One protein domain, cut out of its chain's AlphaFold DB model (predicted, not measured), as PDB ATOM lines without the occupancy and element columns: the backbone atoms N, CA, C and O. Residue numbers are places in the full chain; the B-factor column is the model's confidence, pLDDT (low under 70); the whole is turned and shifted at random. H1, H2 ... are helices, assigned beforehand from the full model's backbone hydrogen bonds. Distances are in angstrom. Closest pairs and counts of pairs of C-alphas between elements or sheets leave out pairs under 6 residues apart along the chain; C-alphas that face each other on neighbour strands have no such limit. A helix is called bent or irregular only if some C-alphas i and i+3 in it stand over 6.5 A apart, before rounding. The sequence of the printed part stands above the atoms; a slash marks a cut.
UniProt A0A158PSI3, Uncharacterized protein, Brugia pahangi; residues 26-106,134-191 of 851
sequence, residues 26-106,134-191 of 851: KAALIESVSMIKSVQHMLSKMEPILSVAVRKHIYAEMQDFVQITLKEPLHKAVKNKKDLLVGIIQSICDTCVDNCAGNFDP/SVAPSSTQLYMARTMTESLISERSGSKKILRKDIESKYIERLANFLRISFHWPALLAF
ATOM      1  N   LYS A  26     142.514  90.551 129.368       94.00
ATOM      2  CA  LYS A  26     143.615  90.130 130.249       94.00
ATOM      3  C   LYS A  26     144.628  91.259 130.439       94.00
ATOM      4  O   LYS A  26     144.986  91.547 131.576       94.00
ATOM      5  N   ALA A  27     145.038  91.927 129.357       93.50
ATOM      6  CA  ALA A  27     145.939  93.079 129.422       93.50
ATOM      7  C   ALA A  27     145.357  94.220 130.278       93.50
ATOM      8  O   ALA A  27     146.018  94.697 131.199       93.50
ATOM      9  N   ALA A  28     144.091  94.588 130.057       94.62
ATOM     10  CA  ALA A  28     143.420  95.632 130.833       94.62
ATOM     11  C   ALA A  28     143.289  95.280 132.329       94.62
ATOM     12  O   ALA A  28     143.449  96.148 133.193       94.62
ATOM     13  N   LEU A  29     143.031  94.007 132.657       95.38
ATOM     14  CA  LEU A  29     143.017  93.525 134.041       95.38
ATOM     15  C   LEU A  29     144.402  93.625 134.685       95.38
ATOM     16  O   LEU A  29     144.509  94.128 135.800       95.38
ATOM     17  N   ILE A  30     145.454  93.207 133.977       94.25
ATOM     18  CA  ILE A  30     146.842  93.299 134.450       94.25
ATOM     19  C   ILE A  30     147.205  94.751 134.774       94.25
ATOM     20  O   ILE A  30     147.718  95.027 135.862       94.25
ATOM     21  N   GLU A  31     146.902  95.685 133.873       93.44
ATOM     22  CA  GLU A  31     147.149  97.113 134.090       93.44
ATOM     23  C   GLU A  31     146.357  97.647 135.287       93.44
ATOM     24  O   GLU A  31     146.914  98.336 136.141       93.44
ATOM     25  N   SER A  32     145.079  97.280 135.402       94.81
ATOM     26  CA  SER A  32     144.212  97.715 136.502       94.81
ATOM     27  C   SER A  32     144.718  97.229 137.861       94.81
ATOM     28  O   SER A  32     144.860  98.031 138.785       94.81
ATOM     29  N   VAL A  33     145.058  95.941 137.973       93.38
ATOM     30  CA  VAL A  33     145.658  95.359 139.186       93.38
ATOM     31  C   VAL A  33     146.963  96.079 139.522       93.38
ATOM     32  O   VAL A  33     147.171  96.490 140.664       93.38
ATOM     33  N   SER A  34     147.815  96.313 138.524       90.12
ATOM     34  CA  SER A  34     149.109  96.974 138.717       90.12
ATOM     35  C   SER A  34     148.959  98.422 139.185       90.12
ATOM     36  O   SER A  34     149.686  98.855 140.082       90.12
ATOM     37  N   MET A  35     147.987  99.165 138.647       90.81
ATOM     38  CA  MET A  35     147.660 100.523 139.096       90.81
ATOM     39  C   MET A  35     147.153 100.535 140.541       90.81
ATOM     40  O   MET A  35     147.646 101.327 141.346       90.81
ATOM     41  N   ILE A  36     146.224  99.637 140.894       92.38
ATOM     42  CA  ILE A  36     145.679  99.521 142.257       92.38
ATOM     43  C   ILE A  36     146.806  99.237 143.254       92.38
ATOM     44  O   ILE A  36     146.985  99.981 144.219       92.38
ATOM     45  N   LYS A  37     147.623  98.213 142.985       87.50
ATOM     46  CA  LYS A  37     148.744  97.808 143.844       87.50
ATOM     47  C   LYS A  37     149.820  98.885 143.965       87.50
ATOM     48  O   LYS A  37     150.360  99.117 145.047       87.50
ATOM     49  N   SER A  38     150.101  99.599 142.878       85.44
ATOM     50  CA  SER A  38     151.046 100.719 142.897       85.44
ATOM     51  C   SER A  38     150.559 101.861 143.788       85.44
ATOM     52  O   SER A  38     151.329 102.384 144.597       85.44
ATOM     53  N   VAL A  39     149.277 102.228 143.687       88.88
ATOM     54  CA  VAL A  39     148.671 103.254 144.548       88.88
ATOM     55  C   VAL A  39     148.632 102.794 146.003       88.88
ATOM     56  O   VAL A  39     149.003 103.574 146.877       88.88
ATOM     57  N   GLN A  40     148.281 101.531 146.268       86.88
ATOM     58  CA  GLN A  40     148.317 100.945 147.611       86.88
ATOM     59  C   GLN A  40     149.698 101.111 148.253       86.88
ATOM     60  O   GLN A  40     149.806 101.604 149.373       86.88
ATOM     61  N   HIS A  41     150.765 100.764 147.528       83.31
ATOM     62  CA  HIS A  41     152.135 100.888 148.029       83.31
ATOM     63  C   HIS A  41     152.524 102.338 148.337       83.31
ATOM     64  O   HIS A  41     153.107 102.623 149.386       83.31
ATOM     65  N   MET A  42     152.176 103.276 147.449       84.12
ATOM     66  CA  MET A  42     152.416 104.705 147.678       84.12
ATOM     67  C   MET A  42     151.659 105.216 148.908       84.12
ATOM     68  O   MET A  42     152.225 105.944 149.724       84.12
ATOM     69  N   LEU A  43     150.400 104.805 149.069       86.00
ATOM     70  CA  LEU A  43     149.561 105.174 150.204       86.00
ATOM     71  C   LEU A  43     150.105 104.627 151.529       86.00
ATOM     72  O   LEU A  43     150.187 105.385 152.492       86.00
ATOM     73  N   SER A  44     150.550 103.370 151.566       83.75
ATOM     74  CA  SER A  44     151.160 102.761 152.757       83.75
ATOM     75  C   SER A  44     152.447 103.477 153.179       83.75
ATOM     76  O   SER A  44     152.678 103.696 154.365       83.75
ATOM     77  N   LYS A  45     153.276 103.930 152.226       83.38
ATOM     78  CA  LYS A  45     154.467 104.744 152.542       83.38
ATOM     79  C   LYS A  45     154.117 106.116 153.118       83.38
ATOM     80  O   LYS A  45     154.843 106.632 153.963       83.38
ATOM     81  N   MET A  46     153.020 106.706 152.653       86.19
ATOM     82  CA  MET A  46     152.549 108.017 153.103       86.19
ATOM     83  C   MET A  46     151.694 107.941 154.375       86.19
ATOM     84  O   MET A  46     151.413 108.981 154.971       86.19
ATOM     85  N   GLU A  47     151.310 106.743 154.825       86.06
ATOM     86  CA  GLU A  47     150.442 106.516 155.985       86.06
ATOM     87  C   GLU A  47     150.904 107.258 157.253       86.06
ATOM     88  O   GLU A  47     150.069 107.947 157.847       86.06
ATOM     89  N   PRO A  48     152.193 107.245 157.660       86.69
ATOM     90  CA  PRO A  48     152.621 107.957 158.867       86.69
ATOM     91  C   PRO A  48     152.387 109.471 158.780       86.69
ATOM     92  O   PRO A  48     152.004 110.106 159.763       86.69
ATOM     93  N   ILE A  49     152.574 110.052 157.590       89.19
ATOM     94  CA  ILE A  49     152.394 111.486 157.332       89.19
ATOM     95  C   ILE A  49     150.899 111.822 157.282       89.19
ATOM     96  O   ILE A  49     150.441 112.763 157.938       89.19
ATOM     97  N   LEU A  50     150.129 111.033 156.529       88.12
ATOM     98  CA  LEU A  50     148.688 111.212 156.371       88.12
ATOM     99  C   LEU A  50     147.956 111.042 157.703       88.12
ATOM    100  O   LEU A  50     147.098 111.860 158.020       88.12
ATOM    101  N   SER A  51     148.335 110.063 158.528       88.19
ATOM    102  CA  SER A  51     147.705 109.811 159.832       88.19
ATOM    103  C   SER A  51     147.801 111.027 160.761       88.19
ATOM    104  O   SER A  51     146.814 111.417 161.385       88.19
ATOM    105  N   VAL A  52     148.958 111.700 160.808       89.56
ATOM    106  CA  VAL A  52     149.146 112.926 161.605       89.56
ATOM    107  C   VAL A  52     148.314 114.083 161.044       89.56
ATOM    108  O   VAL A  52     147.616 114.772 161.794       89.56
ATOM    109  N   ALA A  53     148.345 114.286 159.724       90.00
ATOM    110  CA  ALA A  53     147.592 115.353 159.066       90.00
ATOM    111  C   ALA A  53     146.073 115.189 159.256       90.00
ATOM    112  O   ALA A  53     145.390 116.146 159.629       90.00
ATOM    113  N   VAL A  54     145.563 113.967 159.079       90.94
ATOM    114  CA  VAL A  54     144.155 113.602 159.277       90.94
ATOM    115  C   VAL A  54     143.729 113.858 160.720       90.94
ATOM    116  O   VAL A  54     142.731 114.541 160.941       90.94
ATOM    117  N   ARG A  55     144.498 113.389 161.714       91.25
ATOM    118  CA  ARG A  55     144.183 113.617 163.139       91.25
ATOM    119  C   ARG A  55     144.113 115.105 163.471       91.25
ATOM    120  O   ARG A  55     143.187 115.533 164.152       91.25
ATOM    121  N   LYS A  56     145.062 115.899 162.965       90.62
ATOM    122  CA  LYS A  56     145.098 117.351 163.182       90.62
ATOM    123  C   LYS A  56     143.916 118.071 162.532       90.62
ATOM    124  O   LYS A  56     143.343 118.968 163.150       90.62
ATOM    125  N   HIS A  57     143.548 117.687 161.310       91.19
ATOM    126  CA  HIS A  57     142.402 118.264 160.608       91.19
ATOM    127  C   HIS A  57     141.080 117.910 161.298       91.19
ATOM    128  O   HIS A  57     140.301 118.803 161.606       91.19
ATOM    129  N   ILE A  58     140.865 116.633 161.630       92.88
ATOM    130  CA  ILE A  58     139.649 116.178 162.319       92.88
ATOM    131  C   ILE A  58     139.500 116.860 163.682       92.88
ATOM    132  O   ILE A  58     138.410 117.310 164.030       92.88
ATOM    133  N   TYR A  59     140.590 116.989 164.445       91.31
ATOM    134  CA  TYR A  59     140.574 117.741 165.699       91.31
ATOM    135  C   TYR A  59     140.171 119.202 165.479       91.31
ATOM    136  O   TYR A  59     139.335 119.730 166.208       91.31
ATOM    137  N   ALA A  60     140.764 119.858 164.475       88.62
ATOM    138  CA  ALA A  60     140.480 121.250 164.152       88.62
ATOM    139  C   ALA A  60     138.994 121.468 163.842       88.62
ATOM    140  O   ALA A  60     138.366 122.317 164.469       88.62
ATOM    141  N   GLU A  61     138.440 120.656 162.941       91.06
ATOM    142  CA  GLU A  61     137.036 120.717 162.528       91.06
ATOM    143  C   GLU A  61     136.084 120.408 163.689       91.06
ATOM    144  O   GLU A  61     135.081 121.098 163.863       91.06
ATOM    145  N   MET A  62     136.402 119.417 164.531       89.75
ATOM    146  CA  MET A  62     135.592 119.093 165.710       89.75
ATOM    147  C   MET A  62     135.575 120.250 166.721       89.75
ATOM    148  O   MET A  62     134.513 120.615 167.226       89.75
ATOM    149  N   GLN A  63     136.731 120.861 167.001       88.62
ATOM    150  CA  GLN A  63     136.798 121.987 167.935       88.62
ATOM    151  C   GLN A  63     136.159 123.257 167.360       88.62
ATOM    152  O   GLN A  63     135.467 123.957 168.093       88.62
ATOM    153  N   ASP A  64     136.309 123.541 166.064       88.00
ATOM    154  CA  ASP A  64     135.626 124.674 165.420       88.00
ATOM    155  C   ASP A  64     134.107 124.466 165.391       88.00
ATOM    156  O   ASP A  64     133.328 125.406 165.587       88.00
ATOM    157  N   PHE A  65     133.656 123.226 165.202       89.62
ATOM    158  CA  PHE A  65     132.243 122.890 165.285       89.62
ATOM    159  C   PHE A  65     131.681 123.188 166.682       89.62
ATOM    160  O   PHE A  65     130.716 123.943 166.814       89.62
ATOM    161  N   VAL A  66     132.324 122.674 167.730       88.12
ATOM    162  CA  VAL A  66     131.853 122.822 169.113       88.12
ATOM    163  C   VAL A  66     132.003 124.255 169.639       88.12
ATOM    164  O   VAL A  66     131.056 124.813 170.189       88.12
ATOM    165  N   GLN A  67     133.165 124.883 169.446       82.38
ATOM    166  CA  GLN A  67     133.496 126.167 170.080       82.38
ATOM    167  C   GLN A  67     133.011 127.388 169.285       82.38
ATOM    168  O   GLN A  67     132.767 128.449 169.866       82.38
ATOM    169  N   ILE A  68     132.866 127.265 167.959       83.62
ATOM    170  CA  ILE A  68     132.493 128.381 167.073       83.62
ATOM    171  C   ILE A  68     131.098 128.155 166.488       83.62
ATOM    172  O   ILE A  68     130.229 129.022 166.604       83.62
ATOM    173  N   THR A  69     130.853 126.993 165.878       85.69
ATOM    174  CA  THR A  69     129.617 126.746 165.114       85.69
ATOM    175  C   THR A  69     128.394 126.558 166.012       85.69
ATOM    176  O   THR A  69     127.336 127.102 165.696       85.69
ATOM    177  N   LEU A  70     128.529 125.845 167.135       86.12
ATOM    178  CA  LEU A  70     127.436 125.593 168.086       86.12
ATOM    179  C   LEU A  70     127.187 126.740 169.079       86.12
ATOM    180  O   LEU A  70     126.107 126.802 169.667       86.12
ATOM    181  N   LYS A  71     128.118 127.695 169.210       82.62
ATOM    182  CA  LYS A  71     128.035 128.808 170.174       82.62
ATOM    183  C   LYS A  71     126.815 129.712 169.962       82.62
ATOM    184  O   LYS A  71     126.061 129.973 170.897       82.62
ATOM    185  N   GLU A  72     126.601 130.196 168.738       80.94
ATOM    186  CA  GLU A  72     125.442 131.048 168.422       80.94
ATOM    187  C   GLU A  72     124.094 130.299 168.517       80.94
ATOM    188  O   GLU A  72     123.167 130.848 169.124       80.94
ATOM    189  N   PRO A  73     123.950 129.068 167.973       83.62
ATOM    190  CA  PRO A  73     122.769 128.233 168.187       83.62
ATOM    191  C   PRO A  73     122.440 128.003 169.666       83.62
ATOM    192  O   PRO A  73     121.285 128.177 170.054       83.62
ATOM    193  N   LEU A  74     123.441 127.681 170.494       82.88
ATOM    194  CA  LEU A  74     123.274 127.465 171.933       82.88
ATOM    195  C   LEU A  74     122.754 128.730 172.626       82.88
ATOM    196  O   LEU A  74     121.741 128.686 173.321       82.88
ATOM    197  N   HIS A  75     123.376 129.884 172.369       80.75
ATOM    198  CA  HIS A  75     122.961 131.148 172.978       80.75
ATOM    199  C   HIS A  75     121.530 131.548 172.584       80.75
ATOM    200  O   HIS A  75     120.745 131.990 173.427       80.75
ATOM    201  N   LYS A  76     121.146 131.358 171.314       80.56
ATOM    202  CA  LYS A  76     119.766 131.608 170.860       80.56
ATOM    203  C   LYS A  76     118.766 130.652 171.505       80.56
ATOM    204  O   LYS A  76     117.671 131.083 171.860       80.56
ATOM    205  N   ALA A  77     119.134 129.386 171.684       82.06
ATOM    206  CA  ALA A  77     118.299 128.394 172.352       82.06
ATOM    207  C   ALA A  77     118.046 128.751 173.824       82.06
ATOM    208  O   ALA A  77     116.899 128.696 174.272       82.06
ATOM    209  N   VAL A  78     119.088 129.204 174.533       82.12
ATOM    210  CA  VAL A  78     119.008 129.700 175.918       82.12
ATOM    211  C   VAL A  78     118.138 130.959 175.993       82.12
ATOM    212  O   VAL A  78     117.197 131.014 176.783       82.12
ATOM    213  N   LYS A  79     118.372 131.946 175.114       81.88
ATOM    214  CA  LYS A  79     117.582 133.192 175.053       81.88
ATOM    215  C   LYS A  79     116.095 132.932 174.793       81.88
ATOM    216  O   LYS A  79     115.243 133.605 175.369       81.88
ATOM    217  N   ASN A  80     115.786 131.957 173.940       81.69
ATOM    218  CA  ASN A  80     114.419 131.619 173.542       81.69
ATOM    219  C   ASN A  80     113.766 130.536 174.431       81.69
ATOM    220  O   ASN A  80     112.684 130.064 174.082       81.69
ATOM    221  N   LYS A  81     114.393 130.143 175.555       81.12
ATOM    222  CA  LYS A  81     113.895 129.126 176.508       81.12
ATOM    223  C   LYS A  81     113.533 127.785 175.844       81.12
ATOM    224  O   LYS A  81     112.477 127.203 176.092       81.12
ATOM    225  N   LYS A  82     114.382 127.312 174.927       82.75
ATOM    226  CA  LYS A  82     114.216 126.033 174.216       82.75
ATOM    227  C   LYS A  82     115.006 124.925 174.925       82.75
ATOM    228  O   LYS A  82     115.995 124.439 174.386       82.75
ATOM    229  N   ASP A  83     114.558 124.512 176.110       80.88
ATOM    230  CA  ASP A  83     115.324 123.653 177.038       80.88
ATOM    231  C   ASP A  83     115.823 122.334 176.428       80.88
ATOM    232  O   ASP A  83     116.963 121.937 176.646       80.88
ATOM    233  N   LEU A  84     115.009 121.677 175.592       82.19
ATOM    234  CA  LEU A  84     115.406 120.442 174.900       82.19
ATOM    235  C   LEU A  84     116.557 120.675 173.901       82.19
ATOM    236  O   LEU A  84     117.448 119.843 173.775       82.19
ATOM    237  N   LEU A  85     116.550 121.815 173.205       82.31
ATOM    238  CA  LEU A  85     117.579 122.173 172.225       82.31
ATOM    239  C   LEU A  85     118.873 122.618 172.918       82.31
ATOM    240  O   LEU A  85     119.960 122.271 172.464       82.31
ATOM    241  N   VAL A  86     118.745 123.315 174.054       82.75
ATOM    242  CA  VAL A  86     119.867 123.626 174.950       82.75
ATOM    243  C   VAL A  86     120.500 122.335 175.465       82.75
ATOM    244  O   VAL A  86     121.702 122.171 175.316       82.75
ATOM    245  N   GLY A  87     119.708 121.386 175.977       84.38
ATOM    246  CA  GLY A  87     120.221 120.121 176.512       84.38
ATOM    247  C   GLY A  87     121.020 119.299 175.494       84.38
ATOM    248  O   GLY A  87     122.090 118.794 175.825       84.38
ATOM    249  N   ILE A  88     120.552 119.207 174.243       85.56
ATOM    250  CA  ILE A  88     121.248 118.453 173.184       85.56
ATOM    251  C   ILE A  88     122.538 119.164 172.745       85.56
ATOM    252  O   ILE A  88     123.583 118.522 172.651       85.56
ATOM    253  N   ILE A  89     122.498 120.479 172.493       85.88
ATOM    254  CA  ILE A  89     123.689 121.229 172.055       85.88
ATOM    255  C   ILE A  89     124.738 121.283 173.171       85.88
ATOM    256  O   ILE A  89     125.921 121.082 172.902       85.88
ATOM    257  N   GLN A  90     124.310 121.479 174.420       85.94
ATOM    258  CA  GLN A  90     125.184 121.455 175.589       85.94
ATOM    259  C   GLN A  90     125.863 120.092 175.749       85.94
ATOM    260  O   GLN A  90     127.075 120.032 175.909       85.94
ATOM    261  N   SER A  91     125.114 118.994 175.598       87.31
ATOM    262  CA  SER A  91     125.677 117.644 175.681       87.31
ATOM    263  C   SER A  91     126.725 117.369 174.593       87.31
ATOM    264  O   SER A  91     127.750 116.748 174.881       87.31
ATOM    265  N   ILE A  92     126.532 117.874 173.364       88.81
ATOM    266  CA  ILE A  92     127.558 117.805 172.307       88.81
ATOM    267  C   ILE A  92     128.821 118.561 172.737       88.81
ATOM    268  O   ILE A  92     129.926 118.026 172.603       88.81
ATOM    269  N   CYS A  93     128.660 119.778 173.264       86.88
ATOM    270  CA  CYS A  93     129.773 120.592 173.736       86.88
ATOM    271  C   CYS A  93     130.534 119.904 174.871       86.88
ATOM    272  O   CYS A  93     131.735 119.695 174.736       86.88
ATOM    273  N   ASP A  94     129.848 119.468 175.925       86.75
ATOM    274  CA  ASP A  94     130.461 118.850 177.106       86.75
ATOM    275  C   ASP A  94     131.205 117.547 176.759       86.75
ATOM    276  O   ASP A  94     132.228 117.224 177.358       86.75
ATOM    277  N   THR A  95     130.724 116.809 175.752       88.75
ATOM    278  CA  THR A  95     131.333 115.540 175.317       88.75
ATOM    279  C   THR A  95     132.627 115.740 174.516       88.75
ATOM    280  O   THR A  95     133.536 114.907 174.588       88.75
ATOM    281  N   CYS A  96     132.702 116.799 173.702       89.00
ATOM    282  CA  CYS A  96     133.731 116.941 172.661       89.00
ATOM    283  C   CYS A  96     134.643 118.163 172.820       89.00
ATOM    284  O   CYS A  96     135.656 118.245 172.119       89.00
ATOM    285  N   VAL A  97     134.306 119.122 173.684       87.19
ATOM    286  CA  VAL A  97     135.109 120.332 173.863       87.19
ATOM    287  C   VAL A  97     136.439 120.012 174.539       87.19
ATOM    288  O   VAL A  97     136.496 119.362 175.578       87.19
ATOM    289  N   ASP A  98     137.522 120.518 173.960       82.44
ATOM    290  CA  ASP A  98     138.846 120.491 174.572       82.44
ATOM    291  C   ASP A  98     139.239 121.917 174.991       82.44
ATOM    292  O   ASP A  98     139.769 122.703 174.201       82.44
ATOM    293  N   ASN A  99     138.930 122.274 176.242       73.00
ATOM    294  CA  ASN A  99     139.120 123.620 176.793       73.00
ATOM    295  C   ASN A  99     140.457 123.787 177.544       73.00
ATOM    296  O   ASN A  99     140.530 124.445 178.580       73.00
ATOM    297  N   CYS A 100     141.548 123.214 177.030       61.28
ATOM    298  CA  CYS A 100     142.866 123.301 177.675       61.28
ATOM    299  C   CYS A 100     143.423 124.734 177.845       61.28
ATOM    300  O   CYS A 100     144.365 124.920 178.608       61.28
ATOM    301  N   ALA A 101     142.883 125.734 177.139       58.91
ATOM    302  CA  ALA A 101     143.309 127.136 177.226       58.91
ATOM    303  C   ALA A 101     142.384 128.024 178.088       58.91
ATOM    304  O   ALA A 101     142.657 129.212 178.223       58.91
ATOM    305  N   GLY A 102     141.286 127.481 178.636       59.59
ATOM    306  CA  GLY A 102     140.312 128.241 179.436       59.59
ATOM    307  C   GLY A 102     139.484 129.273 178.652       59.59
ATOM    308  O   GLY A 102     138.860 130.140 179.256       59.59
ATOM    309  N   ASN A 103     139.473 129.198 177.317       58.09
ATOM    310  CA  ASN A 103     138.908 130.222 176.427       58.09
ATOM    311  C   ASN A 103     137.428 130.013 176.063       58.09
ATOM    312  O   ASN A 103     136.818 130.897 175.458       58.09
ATOM    313  N   PHE A 104     136.848 128.856 176.384       63.25
ATOM    314  CA  PHE A 104     135.457 128.545 176.071       63.25
ATOM    315  C   PHE A 104     134.766 127.933 177.287       63.25
ATOM    316  O   PHE A 104     135.067 126.804 177.657       63.25
ATOM    317  N   ASP A 105     133.839 128.669 177.900       64.56
ATOM    318  CA  ASP A 105     132.948 128.133 178.931       64.56
ATOM    319  C   ASP A 105     131.592 127.779 178.289       64.56
ATOM    320  O   ASP A 105     130.839 128.697 177.930       64.56
ATOM    321  N   PRO A 106     131.279 126.475 178.133       57.91
ATOM    322  CA  PRO A 106     130.018 126.001 177.572       57.91
ATOM    323  C   PRO A 106     128.784 126.488 178.344       57.91
ATOM    324  O   PRO A 106     127.697 126.502 177.776       57.91
ATOM    325  N   SER A 134     147.136 117.211 167.444       83.25
ATOM    326  CA  SER A 134     147.141 116.036 166.563       83.25
ATOM    327  C   SER A 134     146.510 114.823 167.263       83.25
ATOM    328  O   SER A 134     147.110 113.749 167.330       83.25
ATOM    329  N   VAL A 135     145.314 115.003 167.830       84.94
ATOM    330  CA  VAL A 135     144.585 113.958 168.565       84.94
ATOM    331  C   VAL A 135     143.185 113.802 167.986       84.94
ATOM    332  O   VAL A 135     142.469 114.778 167.827       84.94
ATOM    333  N   ALA A 136     142.796 112.581 167.639       87.12
ATOM    334  CA  ALA A 136     141.456 112.323 167.127       87.12
ATOM    335  C   ALA A 136     140.425 112.269 168.270       87.12
ATOM    336  O   ALA A 136     140.788 111.859 169.376       87.12
ATOM    337  N   PRO A 137     139.148 112.619 168.018       90.94
ATOM    338  CA  PRO A 137     138.069 112.287 168.941       90.94
ATOM    339  C   PRO A 137     137.963 110.765 169.083       90.94
ATOM    340  O   PRO A 137     138.222 110.022 168.130       90.94
ATOM    341  N   SER A 138     137.556 110.290 170.259       91.81
ATOM    342  CA  SER A 138     137.253 108.870 170.435       91.81
ATOM    343  C   SER A 138     136.070 108.453 169.550       91.81
ATOM    344  O   SER A 138     135.240 109.276 169.145       91.81
ATOM    345  N   SER A 139     135.951 107.151 169.273       91.44
ATOM    346  CA  SER A 139     134.810 106.604 168.526       91.44
ATOM    347  C   SER A 139     133.472 106.953 169.187       91.44
ATOM    348  O   SER A 139     132.514 107.285 168.490       91.44
ATOM    349  N   THR A 140     133.418 106.961 170.522       92.88
ATOM    350  CA  THR A 140     132.233 107.352 171.295       92.88
ATOM    351  C   THR A 140     131.947 108.847 171.202       92.88
ATOM    352  O   THR A 140     130.803 109.211 170.953       92.88
ATOM    353  N   GLN A 141     132.959 109.715 171.322       92.12
ATOM    354  CA  GLN A 141     132.796 111.167 171.166       92.12
ATOM    355  C   GLN A 141     132.243 111.515 169.785       92.12
ATOM    356  O   GLN A 141     131.263 112.250 169.668       92.12
ATOM    357  N   LEU A 142     132.823 110.929 168.736       93.44
ATOM    358  CA  LEU A 142     132.382 111.153 167.366       93.44
ATOM    359  C   LEU A 142     130.964 110.616 167.122       93.44
ATOM    360  O   LEU A 142     130.145 111.307 166.516       93.44
ATOM    361  N   TYR A 143     130.656 109.410 167.609       93.25
ATOM    362  CA  TYR A 143     129.323 108.814 167.497       93.25
ATOM    363  C   TYR A 143     128.257 109.669 168.191       93.25
ATOM    364  O   TYR A 143     127.224 109.979 167.595       93.25
ATOM    365  N   MET A 144     128.526 110.098 169.425       92.31
ATOM    366  CA  MET A 144     127.626 110.929 170.221       92.31
ATOM    367  C   MET A 144     127.406 112.297 169.566       92.31
ATOM    368  O   MET A 144     126.260 112.694 169.359       92.31
ATOM    369  N   ALA A 145     128.478 112.982 169.152       91.38
ATOM    370  CA  ALA A 145     128.389 114.276 168.475       91.38
ATOM    371  C   ALA A 145     127.576 114.203 167.178       91.38
ATOM    372  O   ALA A 145     126.718 115.054 166.936       91.38
ATOM    373  N   ARG A 146     127.806 113.174 166.352       93.38
ATOM    374  CA  ARG A 146     127.070 112.968 165.098       93.38
ATOM    375  C   ARG A 146     125.602 112.643 165.348       93.38
ATOM    376  O   ARG A 146     124.748 113.323 164.798       93.38
ATOM    377  N   THR A 147     125.305 111.678 166.216       92.62
ATOM    378  CA  THR A 147     123.925 111.239 166.499       92.62
ATOM    379  C   THR A 147     123.083 112.376 167.083       92.62
ATOM    380  O   THR A 147     121.953 112.618 166.654       92.62
ATOM    381  N   MET A 148     123.647 113.137 168.026       90.44
ATOM    382  CA  MET A 148     122.972 114.300 168.604       90.44
ATOM    383  C   MET A 148     122.789 115.419 167.574       90.44
ATOM    384  O   MET A 148     121.698 115.980 167.482       90.44
ATOM    385  N   THR A 149     123.790 115.698 166.735       89.88
ATOM    386  CA  THR A 149     123.661 116.694 165.656       89.88
ATOM    387  C   THR A 149     122.624 116.276 164.607       89.88
ATOM    388  O   THR A 149     121.853 117.109 164.134       89.88
ATOM    389  N   GLU A 150     122.549 114.988 164.273       90.88
ATOM    390  CA  GLU A 150     121.546 114.426 163.365       90.88
ATOM    391  C   GLU A 150     120.132 114.583 163.934       90.88
ATOM    392  O   GLU A 150     119.224 115.013 163.221       90.88
ATOM    393  N   SER A 151     119.953 114.359 165.239       88.00
ATOM    394  CA  SER A 151     118.664 114.561 165.913       88.00
ATOM    395  C   SER A 151     118.160 116.013 165.854       88.00
ATOM    396  O   SER A 151     116.951 116.239 165.791       88.00
ATOM    397  N   LEU A 152     119.068 117.001 165.804       84.75
ATOM    398  CA  LEU A 152     118.725 118.426 165.702       84.75
ATOM    399  C   LEU A 152     118.167 118.803 164.324       84.75
ATOM    400  O   LEU A 152     117.350 119.719 164.223       84.75
ATOM    401  N   ILE A 153     118.601 118.109 163.268       86.19
ATOM    402  CA  ILE A 153     118.237 118.436 161.882       86.19
ATOM    403  C   ILE A 153     117.334 117.398 161.204       86.19
ATOM    404  O   ILE A 153     116.898 117.651 160.079       86.19
ATOM    405  N   SER A 154     117.056 116.265 161.857       80.56
ATOM    406  CA  SER A 154     116.198 115.195 161.339       80.56
ATOM    407  C   SER A 154     114.756 115.667 161.126       80.56
ATOM    408  O   SER A 154     114.168 116.365 161.956       80.56
ATOM    409  N   GLU A 155     114.169 115.254 160.002       66.38
ATOM    410  CA  GLU A 155     112.751 115.467 159.678       66.38
ATOM    411  C   GLU A 155     111.860 114.309 160.155       66.38
ATOM    412  O   GLU A 155     110.638 114.444 160.214       66.38
ATOM    413  N   ARG A 156     112.467 113.180 160.543       57.03
ATOM    414  CA  ARG A 156     111.783 112.005 161.093       57.03
ATOM    415  C   ARG A 156     112.029 111.933 162.597       57.03
ATOM    416  O   ARG A 156     112.933 111.240 163.051       57.03
ATOM    417  N   SER A 157     111.210 112.635 163.376       52.56
ATOM    418  CA  SER A 157     111.105 112.401 164.819       52.56
ATOM    419  C   SER A 157     109.859 111.563 165.113       52.56
ATOM    420  O   SER A 157     108.755 111.928 164.721       52.56
ATOM    421  N   GLY A 158     110.012 110.459 165.854       55.78
ATOM    422  CA  GLY A 158     108.881 109.685 166.395       55.78
ATOM    423  C   GLY A 158     108.060 110.441 167.456       55.78
ATOM    424  O   GLY A 158     107.051 109.937 167.938       55.78
ATOM    425  N   SER A 159     108.472 111.658 167.823       56.53
ATOM    426  CA  SER A 159     107.795 112.554 168.759       56.53
ATOM    427  C   SER A 159     107.212 113.784 168.041       56.53
ATOM    428  O   SER A 159     107.769 114.282 167.063       56.53
ATOM    429  N   LYS A 160     106.080 114.296 168.550       51.78
ATOM    430  CA  LYS A 160     105.231 115.366 167.971       51.78
ATOM    431  C   LYS A 160     105.901 116.748 167.760       51.78
ATOM    432  O   LYS A 160     105.208 117.691 167.386       51.78
ATOM    433  N   LYS A 161     107.211 116.918 167.986       59.75
ATOM    434  CA  LYS A 161     107.913 118.212 167.875       59.75
ATOM    435  C   LYS A 161     109.190 118.079 167.037       59.75
ATOM    436  O   LYS A 161     110.171 117.498 167.482       59.75
ATOM    437  N   ILE A 162     109.168 118.656 165.834       69.19
ATOM    438  CA  ILE A 162     110.309 118.683 164.908       69.19
ATOM    439  C   ILE A 162     111.287 119.779 165.362       69.19
ATOM    440  O   ILE A 162     111.007 120.965 165.171       69.19
ATOM    441  N   LEU A 163     112.432 119.389 165.933       70.94
ATOM    442  CA  LEU A 163     113.476 120.302 166.439       70.94
ATOM    443  C   LEU A 163     114.059 121.211 165.347       70.94
ATOM    444  O   LEU A 163     114.362 122.373 165.604       70.94
ATOM    445  N   ARG A 164     114.115 120.719 164.105       77.38
ATOM    446  CA  ARG A 164     114.594 121.452 162.924       77.38
ATOM    447  C   ARG A 164     113.880 122.793 162.706       77.38
ATOM    448  O   ARG A 164     114.514 123.741 162.263       77.38
ATOM    449  N   LYS A 165     112.581 122.899 163.028       76.56
ATOM    450  CA  LYS A 165     111.801 124.145 162.850       76.56
ATOM    451  C   LYS A 165     112.207 125.259 163.821       76.56
ATOM    452  O   LYS A 165     111.917 126.420 163.557       76.56
ATOM    453  N   ASP A 166     112.872 124.906 164.919       75.75
ATOM    454  CA  ASP A 166     113.321 125.839 165.954       75.75
ATOM    455  C   ASP A 166     114.759 126.356 165.713       75.75
ATOM    456  O   ASP A 166     115.270 127.143 166.510       75.75
ATOM    457  N   ILE A 167     115.406 125.947 164.611       80.31
ATOM    458  CA  ILE A 167     116.768 126.337 164.218       80.31
ATOM    459  C   ILE A 167     116.704 127.190 162.942       80.31
ATOM    460  O   ILE A 167     116.024 126.843 161.981       80.31
ATOM    461  N   GLU A 168     117.431 128.311 162.892       80.81
ATOM    462  CA  GLU A 168     117.491 129.136 161.676       80.81
ATOM    463  C   GLU A 168     118.198 128.399 160.528       80.81
ATOM    464  O   GLU A 168     119.218 127.734 160.729       80.81
ATOM    465  N   SER A 169     117.706 128.598 159.302       79.31
ATOM    466  CA  SER A 169     118.201 127.931 158.087       79.31
ATOM    467  C   SER A 169     119.729 128.008 157.909       79.31
ATOM    468  O   SER A 169     120.350 126.997 157.585       79.31
ATOM    469  N   LYS A 170     120.356 129.147 158.241       81.88
ATOM    470  CA  LYS A 170     121.819 129.329 158.157       81.88
ATOM    471  C   LYS A 170     122.634 128.417 159.087       81.88
ATOM    472  O   LYS A 170     123.795 128.138 158.802       81.88
ATOM    473  N   TYR A 171     122.064 127.970 160.210       83.81
ATOM    474  CA  TYR A 171     122.735 127.034 161.121       83.81
ATOM    475  C   TYR A 171     122.465 125.587 160.717       83.81
ATOM    476  O   TYR A 171     123.370 124.766 160.814       83.81
ATOM    477  N   ILE A 172     121.269 125.288 160.194       83.75
ATOM    478  CA  ILE A 172     120.925 123.956 159.671       83.75
ATOM    479  C   ILE A 172     121.928 123.523 158.596       83.75
ATOM    480  O   ILE A 172     122.399 122.389 158.626       83.75
ATOM    481  N   GLU A 173     122.307 124.426 157.689       86.06
ATOM    482  CA  GLU A 173     123.302 124.141 156.649       86.06
ATOM    483  C   GLU A 173     124.687 123.815 157.236       86.06
ATOM    484  O   GLU A 173     125.342 122.868 156.800       86.06
ATOM    485  N   ARG A 174     125.113 124.526 158.289       86.62
ATOM    486  CA  ARG A 174     126.393 124.268 158.974       86.62
ATOM    487  C   ARG A 174     126.394 122.939 159.736       86.62
ATOM    488  O   ARG A 174     127.383 122.213 159.674       86.62
ATOM    489  N   LEU A 175     125.289 122.596 160.404       88.75
ATOM    490  CA  LEU A 175     125.111 121.302 161.078       88.75
ATOM    491  C   LEU A 175     125.104 120.143 160.065       88.75
ATOM    492  O   LEU A 175     125.768 119.128 160.271       88.75
ATOM    493  N   ALA A 176     124.407 120.313 158.936       89.31
ATOM    494  CA  ALA A 176     124.393 119.335 157.851       89.31
ATOM    495  C   ALA A 176     125.782 119.167 157.215       89.31
ATOM    496  O   ALA A 176     126.202 118.042 156.938       89.31
ATOM    497  N   ASN A 177     126.529 120.262 157.035       90.88
ATOM    498  CA  ASN A 177     127.894 120.196 156.525       90.88
ATOM    499  C   ASN A 177     128.818 119.423 157.477       90.88
ATOM    500  O   ASN A 177     129.558 118.562 157.007       90.88
ATOM    501  N   PHE A 178     128.724 119.654 158.794       92.81
ATOM    502  CA  PHE A 178     129.468 118.875 159.790       92.81
ATOM    503  C   PHE A 178     129.157 117.375 159.699       92.81
ATOM    504  O   PHE A 178     130.073 116.554 159.670       92.81
ATOM    505  N   LEU A 179     127.880 116.990 159.594       91.88
ATOM    506  CA  LEU A 179     127.495 115.581 159.443       91.88
ATOM    507  C   LEU A 179     127.996 114.962 158.136       91.88
ATOM    508  O   LEU A 179     128.363 113.785 158.125       91.88
ATOM    509  N   ARG A 180     128.048 115.739 157.051       92.81
ATOM    510  CA  ARG A 180     128.579 115.283 155.764       92.81
ATOM    511  C   ARG A 180     130.084 115.036 155.834       92.81
ATOM    512  O   ARG A 180     130.530 113.951 155.478       92.81
ATOM    513  N   ILE A 181     130.865 116.001 156.325       92.88
ATOM    514  CA  ILE A 181     132.328 115.849 156.402       92.88
ATOM    515  C   ILE A 181     132.727 114.764 157.410       92.88
ATOM    516  O   ILE A 181     133.600 113.948 157.121       92.88
ATOM    517  N   SER A 182     132.040 114.690 158.556       94.12
ATOM    518  CA  SER A 182     132.383 113.748 159.626       94.12
ATOM    519  C   SER A 182     131.950 112.306 159.367       94.12
ATOM    520  O   SER A 182     132.308 111.416 160.135       94.12
ATOM    521  N   PHE A 183     131.220 112.047 158.276       93.38
ATOM    522  CA  PHE A 183     130.838 110.693 157.870       93.38
ATOM    523  C   PHE A 183     132.064 109.848 157.504       93.38
ATOM    524  O   PHE A 183     132.135 108.674 157.853       93.38
ATOM    525  N   HIS A 184     133.059 110.463 156.860       90.94
ATOM    526  CA  HIS A 184     134.271 109.778 156.404       90.94
ATOM    527  C   HIS A 184     135.367 109.698 157.477       90.94
ATOM    528  O   HIS A 184     136.348 108.980 157.299       90.94
ATOM    529  N   TRP A 185     135.222 110.411 158.598       92.94
ATOM    530  CA  TRP A 185     136.254 110.483 159.637       92.94
ATOM    531  C   TRP A 185     136.625 109.124 160.244       92.94
ATOM    532  O   TRP A 185     137.822 108.891 160.387       92.94
ATOM    533  N   PRO A 186     135.694 108.194 160.549       90.50
ATOM    534  CA  PRO A 186     136.071 106.868 161.038       90.50
ATOM    535  C   PRO A 186     136.966 106.104 160.052       90.50
ATOM    536  O   PRO A 186     137.979 105.548 160.463       90.50
ATOM    537  N   ALA A 187     136.640 106.143 158.756       87.50
ATOM    538  CA  ALA A 187     137.423 105.486 157.708       87.50
ATOM    539  C   ALA A 187     138.807 106.131 157.524       87.50
ATOM    540  O   ALA A 187     139.799 105.431 157.360       87.50
ATOM    541  N   LEU A 188     138.895 107.464 157.609       88.50
ATOM    542  CA  LEU A 188     140.168 108.193 157.540       88.50
ATOM    543  C   LEU A 188     141.051 107.961 158.777       88.50
ATOM    544  O   LEU A 188     142.272 107.927 158.668       88.50
ATOM    545  N   LEU A 189     140.451 107.807 159.961       87.94
ATOM    546  CA  LEU A 189     141.176 107.521 161.204       87.94
ATOM    547  C   LEU A 189     141.657 106.070 161.282       87.94
ATOM    548  O   LEU A 189     142.719 105.817 161.846       87.94
ATOM    549  N   ALA A 190     140.889 105.143 160.709       83.31
ATOM    550  CA  ALA A 190     141.247 103.737 160.553       83.31
ATOM    551  C   ALA A 190     142.000 103.461 159.239       83.31
ATOM    552  O   ALA A 190     142.067 102.310 158.809       83.31
ATOM    553  N   PHE A 191     142.533 104.502 158.589       80.19
ATOM    554  CA  PHE A 191     143.184 104.380 157.294       80.19
ATOM    555  C   PHE A 191     144.333 103.375 157.363       80.19
ATOM    556  O   PHE A 191     145.398 103.651 157.906       80.19
TER     557      PHE A 191
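AT A GLANCE: This is residues 26 to 106 and 134 to 191 of the 851 residues of an uncharacterized protein of Brugia pahangi (UniProt A0A158PSI3). Four helices, H1b, H3, H4 and H6, make a loosely formed up-and-down bundle, each running against the one before it in the chain; the long first helix bends, and its residues 26 to 42 stick out as an arm. H2 folds back on H3 as a hairpin, H5 packs on H4 and H7 on H1b. The printed part has 139 residues with seven named helices, H1 to H7, and no named strand: all helix, loose, radius of gyration of the C-alphas 19.4 A, spans 66 by 38 by 24 A.

HOW THE PARTS SIT: H1, residues 26 to 69, was assigned as one helix by its hydrogen bonds but is bent: C-alphas 45 and 48 are 7.3 A apart, and its arms H1a, residues 26 to 45, and H1b, residues 48 to 69, are only just about perpendicular, at 70.4 degrees. H2, residues 71 to 79, and H3, residues 83 to 96, touch as a hairpin, closest C-alphas Ala 77 and Val 86, 5.7 A. H3 touches H1b with residues 92 to 96 alone, closest C-alphas Cys 93 and Val 66, 5.5 A. H4, residues 139 to 153, touches H3, opposite ways at a shallow tilt of 25 degrees, closest C-alphas Ala 145 and Ile 92, 5.3 A. H5, residues 163 to 166, touches H4, closest C-alphas Arg 164 and Ile 153, 4.8 A, with H4's residues 151 to 153 alone. H6, residues 169 to 181, touches H4, closest C-alphas Leu 179 and Arg 146, 6.2 A; it only just touches H1b, with 3 pairs of C-alphas within 8 A, the closest Phe 178 and Phe 65, 7.3 A. H7, residues 185 to 189, touches H1b, closest C-alphas Leu 188 and Val 54, 6.9 A. Every O i to N i+4 pair is within hydrogen-bond range in H1a, H2, H3 and H7, against 17 of 18 in H1b, 10 of 11 in H4 and 8 of 9 in H6; H5 is too short for one.

IN THESE COORDINATES: H1a begins at C-alpha 26 (143.615, 90.130, 130.249) and spans 28.8 A; H1b spans 30.4 A, H3 20.1 A, H4 21.4 A and H6 18.7 A. H7 ends at C-alpha 189 (141.176, 107.521, 161.204).

THE WHOLE: The C-alphas farthest apart, Lys 26 and Lys 81, are 67.4 A apart. Residues 107 to 133 are cut out, with 22.7 A between C-alphas 106 and 134. Of the links printed whole, none is long. Confidence is under 70 at residues 100 to 106 and 155 to 162.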